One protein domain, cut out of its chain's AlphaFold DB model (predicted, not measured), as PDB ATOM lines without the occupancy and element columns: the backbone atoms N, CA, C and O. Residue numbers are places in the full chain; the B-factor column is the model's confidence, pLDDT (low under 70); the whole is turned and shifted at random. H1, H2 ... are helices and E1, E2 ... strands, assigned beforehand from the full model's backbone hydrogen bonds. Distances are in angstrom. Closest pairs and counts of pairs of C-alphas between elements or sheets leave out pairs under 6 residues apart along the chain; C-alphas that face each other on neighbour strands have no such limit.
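What this domain is: This is residues 3 to 139 of the 140 residues of an uncharacterized protein of Sphaerobolus stellatus (strain SS14) (UniProt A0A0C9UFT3). A small three-stranded sheet with one helix, H3, over one of its faces makes a compact body; H1 packs on H3 and only grazes the sheet, and a loop that includes H2 lies beyond the sheet. From this body a thin tail sticks out, residues 116 to 139, ending in the helix H4 and making the length of the whole. The printed part has 137 residues, with four named helices and three named strands in the order E1 H1 E2 E3 H2 H3 H4; the sheet, E1 E3 E2, is antiparallel. The class is mixed, helices and strands, with under half of the residues in named elements. The whole is loose, with a radius of gyration of the C-alphas of 20.4 A, and elongated, spanning 65 by 41 by 29 A.

How they stand to each other: Begin at the inner strand E3, residues 67 to 71. On one side find E1, residues 13 to 16, antiparallel at 157 degrees, with N 14 and O 70 2.9 A apart; on the other find E2, residues 58 to 62, antiparallel at 161 degrees, with N 62 and O 67 2.8 A apart. E2 and E3 form a hairpin. H3, residues 99 to 110, is on the sheet over E3 at a height of 10.0 A, along the strands, at 4 degrees to E3 on the local plane; this gives two layers, a helix on one face of a sheet. H1, residues 19 to 33, touches H3 at a steep tilt of 51 degrees, opposite ways; their closest C-alphas, of Cys 33 and Cys 102, are 5.7 A apart. E1, H1 and E2 form a split strand-helix-strand unit, two strands running the same way with E3 between them, and its crossover is left-handed. H2, residues 77 to 80, is not on the sheet, and H4, residues 124 to 138, is apart from H3. Every O i to N i+4 pair is within hydrogen-bond range in H3 and H4, and 9 of 11 are in H1; H2 is too short for such a pair.

Where its parts are: Find C-alpha 67 at (60.910, 79.570, 173.501); from there E3 runs 13.6 A to C-alpha 71. E1 measures 9.9 A and E2 11.0 A. H1 runs 20.4 A from C-alpha 19 at (61.612, 72.172, 181.524), H2 6.1 A and H3 16.5 A. H4 runs 21.5 A to C-alpha 138 at (83.390, 99.489, 205.098).

The domain as a whole: Look at Asn 93 and Phe 139, whose C-alphas are the two farthest apart, 67.5 A. The printed part has no cut. The links H1 to E2, H2 to H3 and H3 to H4 are long. Confidence is low, with pLDDT under 70, at residues 49 to 50, 112 to 130, 132 and 134 to 139.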
ATOM      1  N   SER A   3      51.249  71.217 175.193       95.44
ATOM      2  CA  SER A   3      50.215  71.373 174.165       95.44
ATOM      3  C   SER A   3      48.972  72.056 174.717       95.44
ATOM      4  O   SER A   3      48.460  71.648 175.759       95.44
ATOM      5  N   PHE A   4      48.443  73.018 173.972       96.25
ATOM      6  CA  PHE A   4      47.277  73.810 174.345       96.25
ATOM      7  C   PHE A   4      46.224  73.769 173.244       96.25
ATOM      8  O   PHE A   4      46.550  73.720 172.057       96.25
ATOM      9  N   GLN A   5      44.956  73.827 173.638       96.44
ATOM     10  CA  GLN A   5      43.835  74.027 172.727       96.44
ATOM     11  C   GLN A   5      42.880  75.070 173.330       96.44
ATOM     12  O   GLN A   5      42.699  75.078 174.552       96.44
ATOM     13  N   PRO A   6      42.268  75.931 172.503       96.31
ATOM     14  CA  PRO A   6      41.181  76.802 172.924       96.31
ATOM     15  C   PRO A   6      39.968  75.978 173.367       96.31
ATOM     16  O   PRO A   6      39.867  74.781 173.082       96.31
ATOM     17  N   ALA A   7      39.027  76.623 174.056       93.75
ATOM     18  CA  ALA A   7      37.821  75.978 174.578       93.75
ATOM     19  C   ALA A   7      36.937  75.345 173.483       93.75
ATOM     20  O   ALA A   7      36.201  74.401 173.763       93.75
ATOM     21  N   ASP A   8      37.026  75.837 172.246       92.88
ATOM     22  CA  ASP A   8      36.305  75.308 171.083       92.88
ATOM     23  C   ASP A   8      37.058  74.181 170.345       92.88
ATOM     24  O   ASP A   8      36.555  73.656 169.353       92.88
ATOM     25  N   PHE A   9      38.247  73.794 170.830       93.44
ATOM     26  CA  PHE A   9      39.118  72.756 170.262       93.44
ATOM     27  C   PHE A   9      39.536  72.989 168.803       93.44
ATOM     28  O   PHE A   9      39.982  72.056 168.132       93.44
ATOM     29  N   SER A  10      39.406  74.219 168.308       92.56
ATOM     30  CA  SER A  10      39.552  74.529 166.888       92.56
ATOM     31  C   SER A  10      40.968  74.357 166.341       92.56
ATOM     32  O   SER A  10      41.142  73.875 165.221       92.56
ATOM     33  N   ASP A  11      41.975  74.718 167.132       94.75
ATOM     34  CA  ASP A  11      43.386  74.652 166.767       94.75
ATOM     35  C   ASP A  11      44.217  74.100 167.939       94.75
ATOM     36  O   ASP A  11      43.798  74.131 169.096       94.75
ATOM     37  N   ARG A  12      45.403  73.558 167.654       95.31
ATOM     38  CA  ARG A  12      46.323  73.047 168.677       95.31
ATOM     39  C   ARG A  12      47.663  73.748 168.584       95.31
ATOM     40  O   ARG A  12      48.271  73.809 167.516       95.31
ATOM     41  N   TYR A  13      48.113  74.239 169.725       95.81
ATOM     42  CA  TYR A  13      49.333  75.012 169.874       95.81
ATOM     43  C   TYR A  13      50.338  74.230 170.708       95.81
ATOM     44  O   TYR A  13      49.957  73.497 171.622       95.81
ATOM     45  N   TYR A  14      51.620  74.410 170.415       95.56
ATOM     46  CA  TYR A  14      52.711  73.804 171.164       95.56
ATOM     47  C   TYR A  14      53.661  74.886 171.642       95.56
ATOM     48  O   TYR A  14      54.113  75.699 170.844       95.56
ATOM     49  N   ILE A  15      54.006  74.857 172.922       95.25
ATOM     50  CA  ILE A  15      55.120  75.635 173.454       95.25
ATOM     51  C   ILE A  15      56.290  74.678 173.650       95.25
ATOM     52  O   ILE A  15      56.188  73.677 174.369       95.25
ATOM     53  N   LEU A  16      57.400  74.972 172.987       94.44
ATOM     54  CA  LEU A  16      58.665  74.279 173.154       94.44
ATOM     55  C   LEU A  16      59.645  75.211 173.865       94.44
ATOM     56  O   LEU A  16      59.948  76.288 173.368       94.44
ATOM     57  N   ALA A  17      60.117  74.779 175.026       93.12
ATOM     58  CA  ALA A  17      61.135  75.437 175.832       93.12
ATOM     59  C   ALA A  17      61.802  74.378 176.728       93.12
ATOM     60  O   ALA A  17      61.407  73.201 176.696       93.12
ATOM     61  N   ASP A  18      62.791  74.783 177.525       92.00
ATOM     62  CA  ASP A  18      63.330  73.937 178.587       92.00
ATOM     63  C   ASP A  18      62.271  73.640 179.671       92.00
ATOM     64  O   ASP A  18      61.208  74.263 179.741       92.00
ATOM     65  N   HIS A  19      62.553  72.645 180.511       91.75
ATOM     66  CA  HIS A  19      61.612  72.172 181.524       91.75
ATOM     67  C   HIS A  19      61.253  73.250 182.551       91.75
ATOM     68  O   HIS A  19      60.076  73.396 182.872       91.75
ATOM     69  N   THR A  20      62.238  74.017 183.023       90.75
ATOM     70  CA  THR A  20      62.020  75.035 184.057       90.75
ATOM     71  C   THR A  20      61.162  76.183 183.541       90.75
ATOM     72  O   THR A  20      60.233  76.605 184.226       90.75
ATOM     73  N   THR A  21      61.390  76.610 182.297       91.69
ATOM     74  CA  THR A  21      60.568  77.623 181.628       91.69
ATOM     75  C   THR A  21      59.129  77.146 181.435       91.69
ATOM     76  O   THR A  21      58.189  77.913 181.640       91.69
ATOM     77  N   LEU A  22      58.917  75.881 181.059       93.44
ATOM     78  CA  LEU A  22      57.559  75.346 180.918       93.44
ATOM     79  C   LEU A  22      56.833  75.244 182.263       93.44
ATOM     80  O   LEU A  22      55.646  75.558 182.318       93.44
ATOM     81  N   ASP A  23      57.522  74.856 183.333       92.00
ATOM     82  CA  ASP A  23      56.925  74.750 184.667       92.00
ATOM     83  C   ASP A  23      56.444  76.108 185.196       92.00
ATOM     84  O   ASP A  23      55.399  76.178 185.843       92.00
ATOM     85  N   SER A  24      57.143  77.201 184.871       91.00
ATOM     86  CA  SER A  24      56.689  78.556 185.203       91.00
ATOM     87  C   SER A  24      55.614  79.088 184.250       91.00
ATOM     88  O   SER A  24      54.698  79.787 184.678       91.00
ATOM     89  N   LEU A  25      55.703  78.775 182.954       92.94
ATOM     90  CA  LEU A  25      54.865  79.387 181.919       92.94
ATOM     91  C   LEU A  25      53.506  78.694 181.738       92.94
ATOM     92  O   LEU A  25      52.498  79.365 181.517       92.94
ATOM     93  N   VAL A  26      53.447  77.361 181.825       95.38
ATOM     94  CA  VAL A  26      52.205  76.593 181.616       95.38
ATOM     95  C   VAL A  26      51.087  77.039 182.572       95.38
ATOM     96  O   VAL A  26      49.984  77.293 182.080       95.38
ATOM     97  N   PRO A  27      51.323  77.211 183.892       94.50
ATOM     98  CA  PRO A  27      50.297  77.718 184.803       94.50
ATOM     99  C   PRO A  27      49.784  79.108 184.414       94.50
ATOM    100  O   PRO A  27      48.576  79.338 184.476       94.50
ATOM    101  N   MET A  28      50.672  79.997 183.950       94.12
ATOM    102  CA  MET A  28      50.315  81.356 183.520       94.12
ATOM    103  C   MET A  28      49.438  81.345 182.267       94.12
ATOM    104  O   MET A  28      48.426  82.042 182.203       94.12
ATOM    105  N   VAL A  29      49.761  80.500 181.284       95.69
ATOM    106  CA  VAL A  29      48.921  80.331 180.089       95.69
ATOM    107  C   VAL A  29      47.556  79.745 180.464       95.69
ATOM    108  O   VAL A  29      46.530  80.190 179.947       95.69
ATOM    109  N   ILE A  30      47.506  78.781 181.393       96.44
ATOM    110  CA  ILE A  30      46.240  78.207 181.870       96.44
ATOM    111  C   ILE A  30      45.373  79.274 182.550       96.44
ATOM    112  O   ILE A  30      44.176  79.347 182.264       96.44
ATOM    113  N   SER A  31      45.954  80.099 183.427       95.25
ATOM    114  CA  SER A  31      45.209  81.137 184.148       95.25
ATOM    115  C   SER A  31      44.734  82.267 183.240       95.25
ATOM    116  O   SER A  31      43.614  82.742 183.407       95.25
ATOM    117  N   SER A  32      45.559  82.683 182.278       95.38
ATOM    118  CA  SER A  32      45.283  83.850 181.433       95.38
ATOM    119  C   SER A  32      44.400  83.514 180.234       95.38
ATOM    120  O   SER A  32      43.518  84.294 179.881       95.38
ATOM    121  N   CYS A  33      44.599  82.344 179.619       96.25
ATOM    122  CA  CYS A  33      43.976  82.004 178.336       96.25
ATOM    123  C   CYS A  33      42.864  80.962 178.428       96.25
ATOM    124  O   CYS A  33      42.203  80.712 177.423       96.25
ATOM    125  N   SER A  34      42.633  80.371 179.607       95.50
ATOM    126  CA  SER A  34      41.560  79.393 179.852       95.50
ATOM    127  C   SER A  34      41.437  78.318 178.751       95.50
ATOM    128  O   SER A  34      40.383  78.198 178.120       95.50
ATOM    129  N   PRO A  35      42.507  77.543 178.483       96.31
ATOM    130  CA  PRO A  35      42.470  76.460 177.504       96.31
ATOM    131  C   PRO A  35      41.421  75.402 177.868       96.31
ATOM    132  O   PRO A  35      40.965  75.309 179.010       96.31
ATOM    133  N   SER A  36      41.076  74.547 176.905       96.38
ATOM    134  CA  SER A  36      40.089  73.477 177.105       96.38
ATOM    135  C   SER A  36      40.476  72.465 178.190       96.38
ATOM    136  O   SER A  36      39.599  71.877 178.819       96.38
ATOM    137  N   SER A  37      41.776  72.277 178.442       95.06
ATOM    138  CA  SER A  37      42.298  71.466 179.546       95.06
ATOM    139  C   SER A  37      43.107  72.319 180.514       95.06
ATOM    140  O   SER A  37      43.998  73.056 180.101       95.06
ATOM    141  N   LYS A  38      42.855  72.149 181.816       93.62
ATOM    142  CA  LYS A  38      43.696  72.707 182.890       93.62
ATOM    143  C   LYS A  38      44.799  71.751 183.345       93.62
ATOM    144  O   LYS A  38      45.678  72.154 184.095       93.62
ATOM    145  N   ASN A  39      44.746  70.488 182.925       93.56
ATOM    146  CA  ASN A  39      45.743  69.481 183.271       93.56
ATOM    147  C   ASN A  39      46.713  69.310 182.098       93.56
ATOM    148  O   ASN A  39      46.617  68.354 181.329       93.56
ATOM    149  N   ILE A  40      47.582  70.302 181.912       94.19
ATOM    150  CA  ILE A  40      48.597  70.301 180.858       94.19
ATOM    151  C   ILE A  40      49.918  69.896 181.493       94.19
ATOM    152  O   ILE A  40      50.430  70.587 182.369       94.19
ATOM    153  N   ILE A  41      50.455  68.762 181.045       90.69
ATOM    154  CA  ILE A  41      51.721  68.216 181.530       90.69
ATOM    155  C   ILE A  41      52.771  68.408 180.443       90.69
ATOM    156  O   ILE A  41      52.575  68.013 179.290       90.69
ATOM    157  N   SER A  42      53.895  69.005 180.825       91.62
ATOM    158  CA  SER A  42      55.051  69.159 179.952       91.62
ATOM    159  C   SER A  42      55.707  67.806 179.693       91.62
ATOM    160  O   SER A  42      55.992  67.052 180.619       91.62
ATOM    161  N   THR A  43      55.986  67.501 178.431       90.62
ATOM    162  CA  THR A  43      56.681  66.274 178.025       90.62
ATOM    163  C   THR A  43      58.013  66.598 177.352       90.62
ATOM    164  O   THR A  43      58.144  67.652 176.722       90.62
ATOM    165  N   PRO A  44      59.039  65.741 177.465       89.00
ATOM    166  CA  PRO A  44      60.271  65.919 176.707       89.00
ATOM    167  C   PRO A  44      59.987  65.957 175.203       89.00
ATOM    168  O   PRO A  44      59.199  65.162 174.690       89.00
ATOM    169  N   PHE A  45      60.635  66.879 174.494       85.62
ATOM    170  CA  PHE A  45      60.603  66.857 173.037       85.62
ATOM    171  C   PHE A  45      61.476  65.710 172.532       85.62
ATOM    172  O   PHE A  45      62.640  65.590 172.916       85.62
ATOM    173  N   ILE A  46      60.909  64.877 171.665       82.69
ATOM    174  CA  ILE A  46      61.616  63.784 171.007       82.69
ATOM    175  C   ILE A  46      61.783  64.190 169.550       82.69
ATOM    176  O   ILE A  46      60.793  64.398 168.853       82.69
ATOM    177  N   ASN A  47      63.030  64.305 169.094       73.31
ATOM    178  CA  ASN A  47      63.339  64.653 167.711       73.31
ATOM    179  C   ASN A  47      63.032  63.466 166.785       73.31
ATOM    180  O   ASN A  47      63.912  62.682 166.433       73.31
ATOM    181  N   SER A  48      61.759  63.314 166.432       75.12
ATOM    182  CA  SER A  48      61.301  62.424 165.372       75.12
ATOM    183  C   SER A  48      60.597  63.258 164.305       75.12
ATOM    184  O   SER A  48      59.948  64.254 164.621       75.12
ATOM    185  N   SER A  49      60.691  62.853 163.039       61.88
ATOM    186  CA  SER A  49      60.055  63.559 161.915       61.88
ATOM    187  C   SER A  49      58.528  63.674 162.032       61.88
ATOM    188  O   SER A  49      57.921  64.452 161.300       61.88
ATOM    189  N   LEU A  50      57.914  62.920 162.949       63.91
ATOM    190  CA  LEU A  50      56.476  62.895 163.215       63.91
ATOM    191  C   LEU A  50      56.093  63.587 164.533       63.91
ATOM    192  O   LEU A  50      54.905  63.730 164.816       63.91
ATOM    193  N   SER A  51      57.063  63.995 165.358       72.06
ATOM    194  CA  SER A  51      56.799  64.581 166.672       72.06
ATOM    195  C   SER A  51      56.655  66.100 166.574       72.06
ATOM    196  O   SER A  51      57.601  66.775 166.166       72.06
ATOM    197  N   PRO A  52      55.503  66.672 166.965       77.94
ATOM    198  CA  PRO A  52      55.365  68.113 167.043       77.94
ATOM    199  C   PRO A  52      56.171  68.707 168.219       77.94
ATOM    200  O   PRO A  52      56.444  68.009 169.197       77.94
ATOM    201  N   PRO A  53      56.495  70.010 168.160       84.69
ATOM    202  CA  PRO A  53      56.380  70.837 166.965       84.69
ATOM    203  C   PRO A  53      57.538  70.560 165.991       84.69
ATOM    204  O   PRO A  53      58.707  70.580 166.371       84.69
ATOM    205  N   SER A  54      57.209  70.340 164.717       88.38
ATOM    206  CA  SER A  54      58.202  70.360 163.636       88.38
ATOM    207  C   SER A  54      58.599  71.806 163.299       88.38
ATOM    208  O   SER A  54      57.811  72.723 163.550       88.38
ATOM    209  N   PRO A  55      59.762  72.047 162.662       86.94
ATOM    210  CA  PRO A  55      60.150  73.394 162.233       86.94
ATOM    211  C   PRO A  55      59.108  74.091 161.341       86.94
ATOM    212  O   PRO A  55      58.966  75.305 161.395       86.94
ATOM    213  N   LEU A  56      58.328  73.329 160.570       90.19
ATOM    214  CA  LEU A  56      57.269  73.842 159.687       90.19
ATOM    215  C   LEU A  56      56.065  74.412 160.414       90.19
ATOM    216  O   LEU A  56      55.287  75.151 159.816       90.19
ATOM    217  N   GLN A  57      55.880  73.977 161.653       93.31
ATOM    218  CA  GLN A  57      54.741  74.324 162.480       93.31
ATOM    219  C   GLN A  57      55.062  75.501 163.398       93.31
ATOM    220  O   GLN A  57      54.151  75.996 164.052       93.31
ATOM    221  N   ILE A  58      56.317  75.961 163.468       93.12
ATOM    222  CA  ILE A  58      56.678  77.106 164.304       93.12
ATOM    223  C   ILE A  58      56.178  78.395 163.661       93.12
ATOM    224  O   ILE A  58      56.482  78.682 162.508       93.12
ATOM    225  N   ILE A  59      55.419  79.163 164.437       94.19
ATOM    226  CA  ILE A  59      54.852  80.450 164.029       94.19
ATOM    227  C   ILE A  59      55.550  81.630 164.710       94.19
ATOM    228  O   ILE A  59      55.493  82.739 164.192       94.19
ATOM    229  N   GLN A  60      56.212  81.406 165.851       92.50
ATOM    230  CA  GLN A  60      56.949  82.445 166.567       92.50
ATOM    231  C   GLN A  60      58.128  81.853 167.345       92.50
ATOM    232  O   GLN A  60      57.997  80.836 168.028       92.50
ATOM    233  N   TYR A  61      59.273  82.534 167.280       91.31
ATOM    234  CA  TYR A  61      60.437  82.282 168.130       91.31
ATOM    235  C   TYR A  61      60.655  83.475 169.061       91.31
ATOM    236  O   TYR A  61      60.795  84.605 168.589       91.31
ATOM    237  N   TYR A  62      60.743  83.235 170.366       91.38
ATOM    238  CA  TYR A  62      61.056  84.259 171.363       91.38
ATOM    239  C   TYR A  62      62.546  84.158 171.685       91.38
ATOM    240  O   TYR A  62      62.979  83.376 172.536       91.38
ATOM    241  N   ARG A  63      63.353  84.906 170.920       75.12
ATOM    242  CA  ARG A  63      64.820  84.758 170.882       75.12
ATOM    243  C   ARG A  63      65.503  84.997 172.226       75.12
ATOM    244  O   ARG A  63      66.523  84.371 172.482       75.12
ATOM    245  N   ALA A  64      64.944  85.855 173.074       74.31
ATOM    246  CA  ALA A  64      65.520  86.147 174.382       74.31
ATOM    247  C   ALA A  64      65.368  84.993 175.395       74.31
ATOM    248  O   ALA A  64      66.109  84.959 176.372       74.31
ATOM    249  N   SER A  65      64.471  84.025 175.158       71.88
ATOM    250  CA  SER A  65      64.157  82.973 176.141       71.88
ATOM    251  C   SER A  65      64.208  81.545 175.593       71.88
ATOM    252  O   SER A  65      63.792  80.618 176.276       71.88
ATOM    253  N   SER A  66      64.720  81.326 174.376       89.38
ATOM    254  CA  SER A  66      64.741  79.994 173.734       89.38
ATOM    255  C   SER A  66      63.365  79.296 173.709       89.38
ATOM    256  O   SER A  66      63.281  78.070 173.777       89.38
ATOM    257  N   ILE A  67      62.284  80.077 173.599       94.00
ATOM    258  CA  ILE A  67      60.910  79.570 173.501       94.00
ATOM    259  C   ILE A  67      60.494  79.574 172.030       94.00
ATOM    260  O   ILE A  67      60.724  80.548 171.310       94.00
ATOM    261  N   ALA A  68      59.841  78.506 171.587       94.38
ATOM    262  CA  ALA A  68      59.196  78.435 170.285       94.38
ATOM    263  C   ALA A  68      57.708  78.107 170.447       94.38
ATOM    264  O   ALA A  68      57.341  77.163 171.150       94.38
ATOM    265  N   LEU A  69      56.860  78.884 169.775       95.56
ATOM    266  CA  LEU A  69      55.423  78.663 169.691       95.56
ATOM    267  C   LEU A  69      55.088  78.078 168.323       95.56
ATOM    268  O   LEU A  69      55.368  78.677 167.283       95.56
ATOM    269  N   GLY A  70      54.479  76.898 168.334       94.94
ATOM    270  CA  GLY A  70      54.021  76.197 167.147       94.94
ATOM    271  C   GLY A  70      52.506  76.063 167.074       94.94
ATOM    272  O   GLY A  70      51.816  76.072 168.091       94.94
ATOM    273  N   LEU A  71      52.007  75.886 165.855       95.06
ATOM    274  CA  LEU A  71      50.613  75.633 165.510       95.06
ATOM    275  C   LEU A  71      50.541  74.353 164.665       95.06
ATOM    276  O   LEU A  71      51.139  74.279 163.597       95.06
ATOM    277  N   GLU A  72      49.787  73.350 165.122       93.31
ATOM    278  CA  GLU A  72      49.745  71.999 164.527       93.31
ATOM    279  C   GLU A  72      49.441  72.003 163.023       93.31
ATOM    280  O   GLU A  72      50.029  71.243 162.256       93.31
ATOM    281  N   ARG A  73      48.535  72.884 162.594       92.44
ATOM    282  CA  ARG A  73      48.074  72.976 161.203       92.44
ATOM    283  C   ARG A  73      48.915  73.917 160.338       92.44
ATOM    284  O   ARG A  73      48.647  74.022 159.142       92.44
ATOM    285  N   TYR A  74      49.885  74.622 160.919       93.38
ATOM    286  CA  TYR A  74      50.772  75.489 160.153       93.38
ATOM    287  C   TYR A  74      51.787  74.654 159.372       93.38
ATOM    288  O   TYR A  74      52.312  73.660 159.869       93.38
ATOM    289  N   ASN A  75      52.026  75.043 158.122       91.44
ATOM    290  CA  ASN A  75      52.958  74.357 157.241       91.44
ATOM    291  C   ASN A  75      53.748  75.382 156.426       91.44
ATOM    292  O   ASN A  75      53.323  75.829 155.354       91.44
ATOM    293  N   ASN A  76      54.913  75.750 156.950       91.56
ATOM    294  CA  ASN A  76      55.857  76.617 156.267       91.56
ATOM    295  C   ASN A  76      56.985  75.828 155.600       91.56
ATOM    296  O   ASN A  76      58.095  75.737 156.118       91.56
ATOM    297  N   SER A  77      56.738  75.301 154.400       89.00
ATOM    298  CA  SER A  77      57.773  74.603 153.618       89.00
ATOM    299  C   SER A  77      58.961  75.487 153.215       89.00
ATOM    300  O   SER A  77      59.964  74.979 152.712       89.00
ATOM    301  N   ARG A  78      58.891  76.806 153.445       86.19
ATOM    302  CA  ARG A  78      60.011  77.727 153.213       86.19
ATOM    303  C   ARG A  78      61.153  77.551 154.199       86.19
ATOM    304  O   ARG A  78      62.263  77.924 153.853       86.19
ATOM    305  N   VAL A  79      60.932  76.893 155.338       84.56
ATOM    306  CA  VAL A  79      61.997  76.588 156.310       84.56
ATOM    307  C   VAL A  79      63.129  75.743 155.696       84.56
ATOM    308  O   VAL A  79      64.250  75.765 156.193       84.56
ATOM    309  N   TRP A  80      62.876  75.038 154.589       85.25
ATOM    310  CA  TRP A  80      63.902  74.291 153.846       85.25
ATOM    311  C   TRP A  80      64.417  74.998 152.585       85.25
ATOM    312  O   TRP A  80      65.213  74.427 151.841       85.25
ATOM    313  N   SER A  81      63.942  76.211 152.301       87.38
ATOM    314  CA  SER A  81      64.424  77.019 151.183       87.38
ATOM    315  C   SER A  81      65.746  77.687 151.549       87.38
ATOM    316  O   SER A  81      65.880  78.267 152.621       87.38
ATOM    317  N   ASN A  82      66.697  77.684 150.615       87.56
ATOM    318  CA  ASN A  82      67.929  78.465 150.744       87.56
ATOM    319  C   ASN A  82      67.764  79.928 150.290       87.56
ATOM    320  O   ASN A  82      68.683  80.724 150.472       87.56
ATOM    321  N   ASP A  83      66.635  80.293 149.669       89.19
ATOM    322  CA  ASP A  83      66.374  81.675 149.249       89.19
ATOM    323  C   ASP A  83      65.666  82.453 150.363       89.19
ATOM    324  O   ASP A  83      64.477  82.248 150.621       89.19
ATOM    325  N   SER A  84      66.400  83.372 150.991       83.38
ATOM    326  CA  SER A  84      65.923  84.224 152.086       83.38
ATOM    327  C   SER A  84      64.982  85.347 151.641       83.38
ATOM    328  O   SER A  84      64.495  86.099 152.480       83.38
ATOM    329  N   ARG A  85      64.758  85.524 150.333       87.56
ATOM    330  CA  ARG A  85      63.856  86.559 149.796       87.56
ATOM    331  C   ARG A  85      62.412  86.085 149.697       87.56
ATOM    332  O   ARG A  85      61.523  86.895 149.446       87.56
ATOM    333  N   VAL A  86      62.177  84.784 149.847       85.62
ATOM    334  CA  VAL A  86      60.831  84.221 149.806       85.62
ATOM    335  C   VAL A  86      60.209  84.361 151.196       85.62
ATOM    336  O   VAL A  86      60.779  83.838 152.150       85.62
ATOM    337  N   PRO A  87      59.062  85.048 151.335       88.12
ATOM    338  CA  PRO A  87      58.405  85.187 152.627       88.12
ATOM    339  C   PRO A  87      57.839  83.846 153.106       88.12
ATOM    340  O   PRO A  87      57.524  82.964 152.298       88.12
ATOM    341  N   ASP A  88      57.666  83.735 154.419       89.50
ATOM    342  CA  ASP A  88      57.022  82.592 155.063       89.50
ATOM    343  C   ASP A  88      55.576  82.393 154.582       89.50
ATOM    344  O   ASP A  88      54.890  83.335 154.167       89.50
ATOM    345  N   SER A  89      55.093  81.148 154.650       91.94
ATOM    346  CA  SER A  89      53.681  80.838 154.402       91.94
ATOM    347  C   SER A  89      52.776  81.676 155.308       91.94
ATOM    348  O   SER A  89      53.021  81.786 156.511       91.94
ATOM    349  N   LEU A  90      51.679  82.200 154.756       92.56
ATOM    350  CA  LEU A  90      50.653  82.871 155.554       92.56
ATOM    351  C   LEU A  90      50.092  81.921 156.618       92.56
ATOM    352  O   LEU A  90      49.929  80.720 156.377       92.56
ATOM    353  N   LEU A  91      49.761  82.474 157.785       91.44
ATOM    354  CA  LEU A  91      49.062  81.721 158.818       91.44
ATOM    355  C   LEU A  91      47.708  81.225 158.277       91.44
ATOM    356  O   LEU A  91      47.031  81.955 157.544       91.44
ATOM    357  N   PRO A  92      47.287  79.993 158.622       91.94
ATOM    358  CA  PRO A  92      45.955  79.517 158.287       91.94
ATOM    359  C   PRO A  92      44.903  80.387 158.981       91.94
ATOM    360  O   PRO A  92      45.189  81.082 159.952       91.94
ATOM    361  N   ASN A  93      43.657  80.316 158.515       91.38
ATOM    362  CA  ASN A  93      42.553  80.987 159.194       91.38
ATOM    363  C   ASN A  93      42.367  80.403 160.609       91.38
ATOM    364  O   ASN A  93      41.902  79.264 160.745       91.38
ATOM    365  N   ILE A  94      42.753  81.183 161.622       89.75
ATOM    366  CA  ILE A  94      42.640  80.850 163.043       89.75
ATOM    367  C   ILE A  94      41.195  81.073 163.471       89.75
ATOM    368  O   ILE A  94      40.645  82.160 163.288       89.75
ATOM    369  N   LYS A  95      40.570  80.039 164.036       88.88
ATOM    370  CA  LYS A  95      39.155  80.103 164.426       88.88
ATOM    371  C   LYS A  95      38.962  80.902 165.709       88.88
ATOM    372  O   LYS A  95      38.172  81.845 165.719       88.88
ATOM    373  N   ASP A  96      39.716  80.569 166.753       90.06
ATOM    374  CA  ASP A  96      39.763  81.374 167.970       90.06
ATOM    375  C   ASP A  96      40.807  82.486 167.829       90.06
ATOM    376  O   ASP A  96      41.983  82.341 168.173       90.06
ATOM    377  N   VAL A  97      40.352  83.632 167.323       89.12
ATOM    378  CA  VAL A  97      41.189  84.818 167.094       89.12
ATOM    379  C   VAL A  97      41.741  85.450 168.378       89.12
ATOM    380  O   VAL A  97      42.573  86.347 168.290       89.12
ATOM    381  N   ARG A  98      41.292  85.025 169.569       93.81
ATOM    382  CA  ARG A  98      41.761  85.561 170.860       93.81
ATOM    383  C   ARG A  98      42.771  84.651 171.539       93.81
ATOM    384  O   ARG A  98      43.616  85.147 172.283       93.81
ATOM    385  N   PHE A  99      42.709  83.350 171.278       95.69
ATOM    386  CA  PHE A  99      43.573  82.387 171.946       95.69
ATOM    387  C   PHE A  99      45.051  82.569 171.583       95.69
ATOM    388  O   PHE A  99      45.877  82.693 172.484       95.69
ATOM    389  N   LEU A 100      45.391  82.655 170.288       95.31
ATOM    390  CA  LEU A 100      46.784  82.860 169.870       95.31
ATOM    391  C   LEU A 100      47.377  84.164 170.446       95.31
ATOM    392  O   LEU A 100      48.441  84.087 171.061       95.31
ATOM    393  N   PRO A 101      46.719  85.338 170.329       95.50
ATOM    394  CA  PRO A 101      47.204  86.554 170.976       95.50
ATOM    395  C   PRO A 101      47.375  86.411 172.489       95.50
ATOM    396  O   PRO A 101      48.374  86.873 173.026       95.50
ATOM    397  N   CYS A 102      46.447  85.741 173.180       96.75
ATOM    398  CA  CYS A 102      46.567  85.523 174.619       96.75
ATOM    399  C   CYS A 102      47.813  84.704 174.981       96.75
ATOM    400  O   CYS A 102      48.541  85.067 175.908       96.75
ATOM    401  N   VAL A 103      48.072  83.614 174.251       95.75
ATOM    402  CA  VAL A 103      49.268  82.786 174.456       95.75
ATOM    403  C   VAL A 103      50.528  83.600 174.174       95.75
ATOM    404  O   VAL A 103      51.446  83.568 174.987       95.75
ATOM    405  N   ASN A 104      50.547  84.367 173.078       94.62
ATOM    406  CA  ASN A 104      51.671  85.228 172.714       94.62
ATOM    407  C   ASN A 104      51.996  86.228 173.834       94.62
ATOM    408  O   ASN A 104      53.099  86.210 174.367       94.62
ATOM    409  N   THR A 105      50.999  86.991 174.289       93.69
ATOM    410  CA  THR A 105      51.152  87.947 175.394       93.69
ATOM    411  C   THR A 105      51.562  87.270 176.702       93.69
ATOM    412  O   THR A 105      52.351  87.819 177.465       93.69
ATOM    413  N   SER A 106      51.045  86.070 176.981       93.38
ATOM    414  CA  SER A 106      51.421  85.324 178.187       93.38
ATOM    415  C   SER A 106      52.891  84.913 178.153       93.38
ATOM    416  O   SER A 106      53.544  84.951 179.191       93.38
ATOM    417  N   ILE A 107      53.419  84.545 176.983       93.38
ATOM    418  CA  ILE A 107      54.852  84.299 176.811       93.38
ATOM    419  C   ILE A 107      55.613  85.608 176.988       93.38
ATOM    420  O   ILE A 107      56.527  85.644 177.803       93.38
ATOM    421  N   ASP A 108      55.194  86.683 176.322       88.56
ATOM    422  CA  ASP A 108      55.907  87.963 176.364       88.56
ATOM    423  C   ASP A 108      56.052  88.529 177.783       88.56
ATOM    424  O   ASP A 108      57.102  89.044 178.149       88.56
ATOM    425  N   GLN A 109      55.017  88.395 178.611       87.38
ATOM    426  CA  GLN A 109      55.011  88.938 179.971       87.38
ATOM    427  C   GLN A 109      55.727  88.065 181.007       87.38
ATOM    428  O   GLN A 109      56.075  88.560 182.076       87.38
ATOM    429  N   ASN A 110      55.871  86.762 180.747       86.19
ATOM    430  CA  ASN A 110      56.332  85.795 181.755       86.19
ATOM    431  C   ASN A 110      57.633  85.094 181.380       86.19
ATOM    432  O   ASN A 110      58.301  84.531 182.247       86.19
ATOM    433  N   ALA A 111      58.002  85.110 180.106       82.31
ATOM    434  CA  ALA A 111      59.351  84.793 179.707       82.31
ATOM    435  C   ALA A 111      60.246  85.972 180.105       82.31
ATOM    436  O   ALA A 111      59.865  87.128 179.944       82.31
ATOM    437  N   LEU A 112      61.439  85.685 180.631       68.06
ATOM    438  CA  LEU A 112      62.506  86.679 180.764       68.06
ATOM    439  C   LEU A 112      62.953  87.077 179.353       68.06
ATOM    440  O   LEU A 112      63.970  86.603 178.844       68.06
ATOM    441  N   LEU A 113      62.144  87.900 178.693       59.53
ATOM    442  CA  LEU A 113      62.536  88.600 177.496       59.53
ATOM    443  C   LEU A 113      63.420  89.744 177.971       59.53
ATOM    444  O   LEU A 113      62.977  90.636 178.689       59.53
ATOM    445  N   ILE A 114      64.705  89.686 177.633       50.03
ATOM    446  CA  ILE A 114      65.546  90.873 177.697       50.03
ATOM    447  C   ILE A 114      64.988  91.800 176.618       50.03
ATOM    448  O   ILE A 114      65.387  91.699 175.457       50.03
ATOM    449  N   ASP A 115      64.023  92.644 176.976       45.41
ATOM    450  CA  ASP A 115      63.777  93.853 176.204       45.41
ATOM    451  C   ASP A 115      65.076  94.662 176.222       45.41
ATOM    452  O   ASP A 115      65.794  94.680 177.233       45.41
ATOM    453  N   GLU A 116      65.423  95.262 175.076       43.66
ATOM    454  CA  GLU A 116      66.501  96.247 174.987       43.66
ATOM    455  C   GLU A 116      66.395  97.136 176.209       43.66
ATOM    456  O   GLU A 116      65.330  97.710 176.411       43.66
ATOM    457  N   ALA A 117      67.447  97.149 177.040       43.09
ATOM    458  CA  ALA A 117      67.430  97.769 178.351       43.09
ATOM    459  C   ALA A 117      66.608  99.057 178.299       43.09
ATOM    460  O   ALA A 117      67.104 100.080 177.818       43.09
ATOM    461  N   GLU A 118      65.363  99.014 178.791       47.34
ATOM    462  CA  GLU A 118      64.734 100.231 179.253       47.34
ATOM    463  C   GLU A 118      65.759 100.742 180.240       47.34
ATOM    464  O   GLU A 118      66.066 100.068 181.228       47.34
ATOM    465  N   SER A 119      66.425 101.838 179.873       46.94
ATOM    466  CA  SER A 119      67.418 102.454 180.720       46.94
ATOM    467  C   SER A 119      66.726 102.600 182.057       46.94
ATOM    468  O   SER A 119      65.790 103.396 182.173       46.94
ATOM    469  N   VAL A 120      67.109 101.773 183.031       45.41
ATOM    470  CA  VAL A 120      66.588 101.894 184.376       45.41
ATOM    471  C   VAL A 120      67.157 103.225 184.818       45.41
ATOM    472  O   VAL A 120      68.300 103.318 185.262       45.41
ATOM    473  N   SER A 121      66.389 104.289 184.607       53.75
ATOM    474  CA  SER A 121      66.649 105.598 185.164       53.75
ATOM    475  C   SER A 121      66.356 105.450 186.648       53.75
ATOM    476  O   SER A 121      65.344 105.928 187.161       53.75
ATOM    477  N   MET A 122      67.235 104.725 187.345       50.62
ATOM    478  CA  MET A 122      67.352 104.809 188.783       50.62
ATOM    479  C   MET A 122      67.602 106.282 189.059       50.62
ATOM    480  O   MET A 122      68.671 106.811 188.754       50.62
ATOM    481  N   SER A 123      66.580 106.952 189.589       58.09
ATOM    482  CA  SER A 123      66.723 108.296 190.129       58.09
ATOM    483  C   SER A 123      67.988 108.326 190.986       58.09
ATOM    484  O   SER A 123      68.190 107.435 191.819       58.09
ATOM    485  N   GLY A 124      68.867 109.305 190.749       58.97
ATOM    486  CA  GLY A 124      70.221 109.343 191.319       58.97
ATOM    487  C   GLY A 124      70.270 109.243 192.851       58.97
ATOM    488  O   GLY A 124      71.300 108.884 193.417       58.97
ATOM    489  N   THR A 125      69.145 109.474 193.529       58.28
ATOM    490  CA  THR A 125      68.969 109.262 194.969       58.28
ATOM    491  C   THR A 125      69.131 107.803 195.404       58.28
ATOM    492  O   THR A 125      69.725 107.560 196.452       58.28
ATOM    493  N   LEU A 126      68.676 106.820 194.618       59.41
ATOM    494  CA  LEU A 126      68.779 105.398 194.985       59.41
ATOM    495  C   LEU A 126      70.214 104.865 194.860       59.41
ATOM    496  O   LEU A 126      70.667 104.125 195.733       59.41
ATOM    497  N   MET A 127      70.959 105.297 193.836       62.06
ATOM    498  CA  MET A 127      72.388 104.966 193.712       62.06
ATOM    499  C   MET A 127      73.214 105.608 194.834       62.06
ATOM    500  O   MET A 127      74.104 104.961 195.384       62.06
ATOM    501  N   GLY A 128      72.880 106.839 195.237       62.78
ATOM    502  CA  GLY A 128      73.532 107.508 196.366       62.78
ATOM    503  C   GLY A 128      73.377 106.749 197.688       62.78
ATOM    504  O   GLY A 128      74.350 106.603 198.426       62.78
ATOM    505  N   ILE A 129      72.187 106.205 197.966       68.62
ATOM    506  CA  ILE A 129      71.930 105.421 199.185       68.62
ATOM    507  C   ILE A 129      72.732 104.115 199.180       68.62
ATOM    508  O   ILE A 129      73.329 103.772 200.197       68.62
ATOM    509  N   LEU A 130      72.806 103.405 198.051       68.44
ATOM    510  CA  LEU A 130      73.565 102.151 197.965       68.44
ATOM    511  C   LEU A 130      75.072 102.369 198.164       68.44
ATOM    512  O   LEU A 130      75.710 101.607 198.890       68.44
ATOM    513  N   VAL A 131      75.631 103.441 197.594       72.56
ATOM    514  CA  VAL A 131      77.039 103.817 197.803       72.56
ATOM    515  C   VAL A 131      77.296 104.186 199.266       72.56
ATOM    516  O   VAL A 131      78.271 103.718 199.847       72.56
ATOM    517  N   LEU A 132      76.404 104.956 199.897       67.00
ATOM    518  CA  LEU A 132      76.512 105.305 201.318       67.00
ATOM    519  C   LEU A 132      76.411 104.084 202.234       67.00
ATOM    520  O   LEU A 132      77.178 103.985 203.183       67.00
ATOM    521  N   VAL A 133      75.514 103.139 201.950       74.81
ATOM    522  CA  VAL A 133      75.385 101.898 202.729       74.81
ATOM    523  C   VAL A 133      76.631 101.024 202.580       74.81
ATOM    524  O   VAL A 133      77.100 100.460 203.569       74.81
ATOM    525  N   HIS A 134      77.205 100.935 201.377       62.78
ATOM    526  CA  HIS A 134      78.453 100.203 201.161       62.78
ATOM    527  C   HIS A 134      79.656 100.870 201.829       62.78
ATOM    528  O   HIS A 134      80.467 100.169 202.429       62.78
ATOM    529  N   LEU A 135      79.751 102.201 201.792       69.75
ATOM    530  CA  LEU A 135      80.804 102.934 202.495       69.75
ATOM    531  C   LEU A 135      80.629 102.838 204.014       69.75
ATOM    532  O   LEU A 135      81.589 102.540 204.711       69.75
ATOM    533  N   ALA A 136      79.413 102.983 204.541       65.44
ATOM    534  CA  ALA A 136      79.144 102.834 205.972       65.44
ATOM    535  C   ALA A 136      79.479 101.424 206.485       65.44
ATOM    536  O   ALA A 136      79.995 101.281 207.589       65.44
ATOM    537  N   ARG A 137      79.252 100.382 205.673       60.12
ATOM    538  CA  ARG A 137      79.668  99.004 205.981       60.12
ATOM    539  C   ARG A 137      81.175  98.756 205.880       60.12
ATOM    540  O   ARG A 137      81.626  97.750 206.401       60.12
ATOM    541  N   ALA A 138      81.935  99.616 205.206       57.25
ATOM    542  CA  ALA A 138      83.390  99.489 205.098       57.25
ATOM    543  C   ALA A 138      84.145 100.167 206.261       57.25
ATOM    544  O   ALA A 138      85.357  99.994 206.377       57.25
ATOM    545  N   PHE A 139      83.444 100.937 207.103       56.88
ATOM    546  CA  PHE A 139      84.003 101.677 208.243       56.88
ATOM    547  C   PHE A 139      83.518 101.171 209.617       56.88
ATOM    548  O   PHE A 139      83.802 101.811 210.631       56.88
TER     549      PHE A 139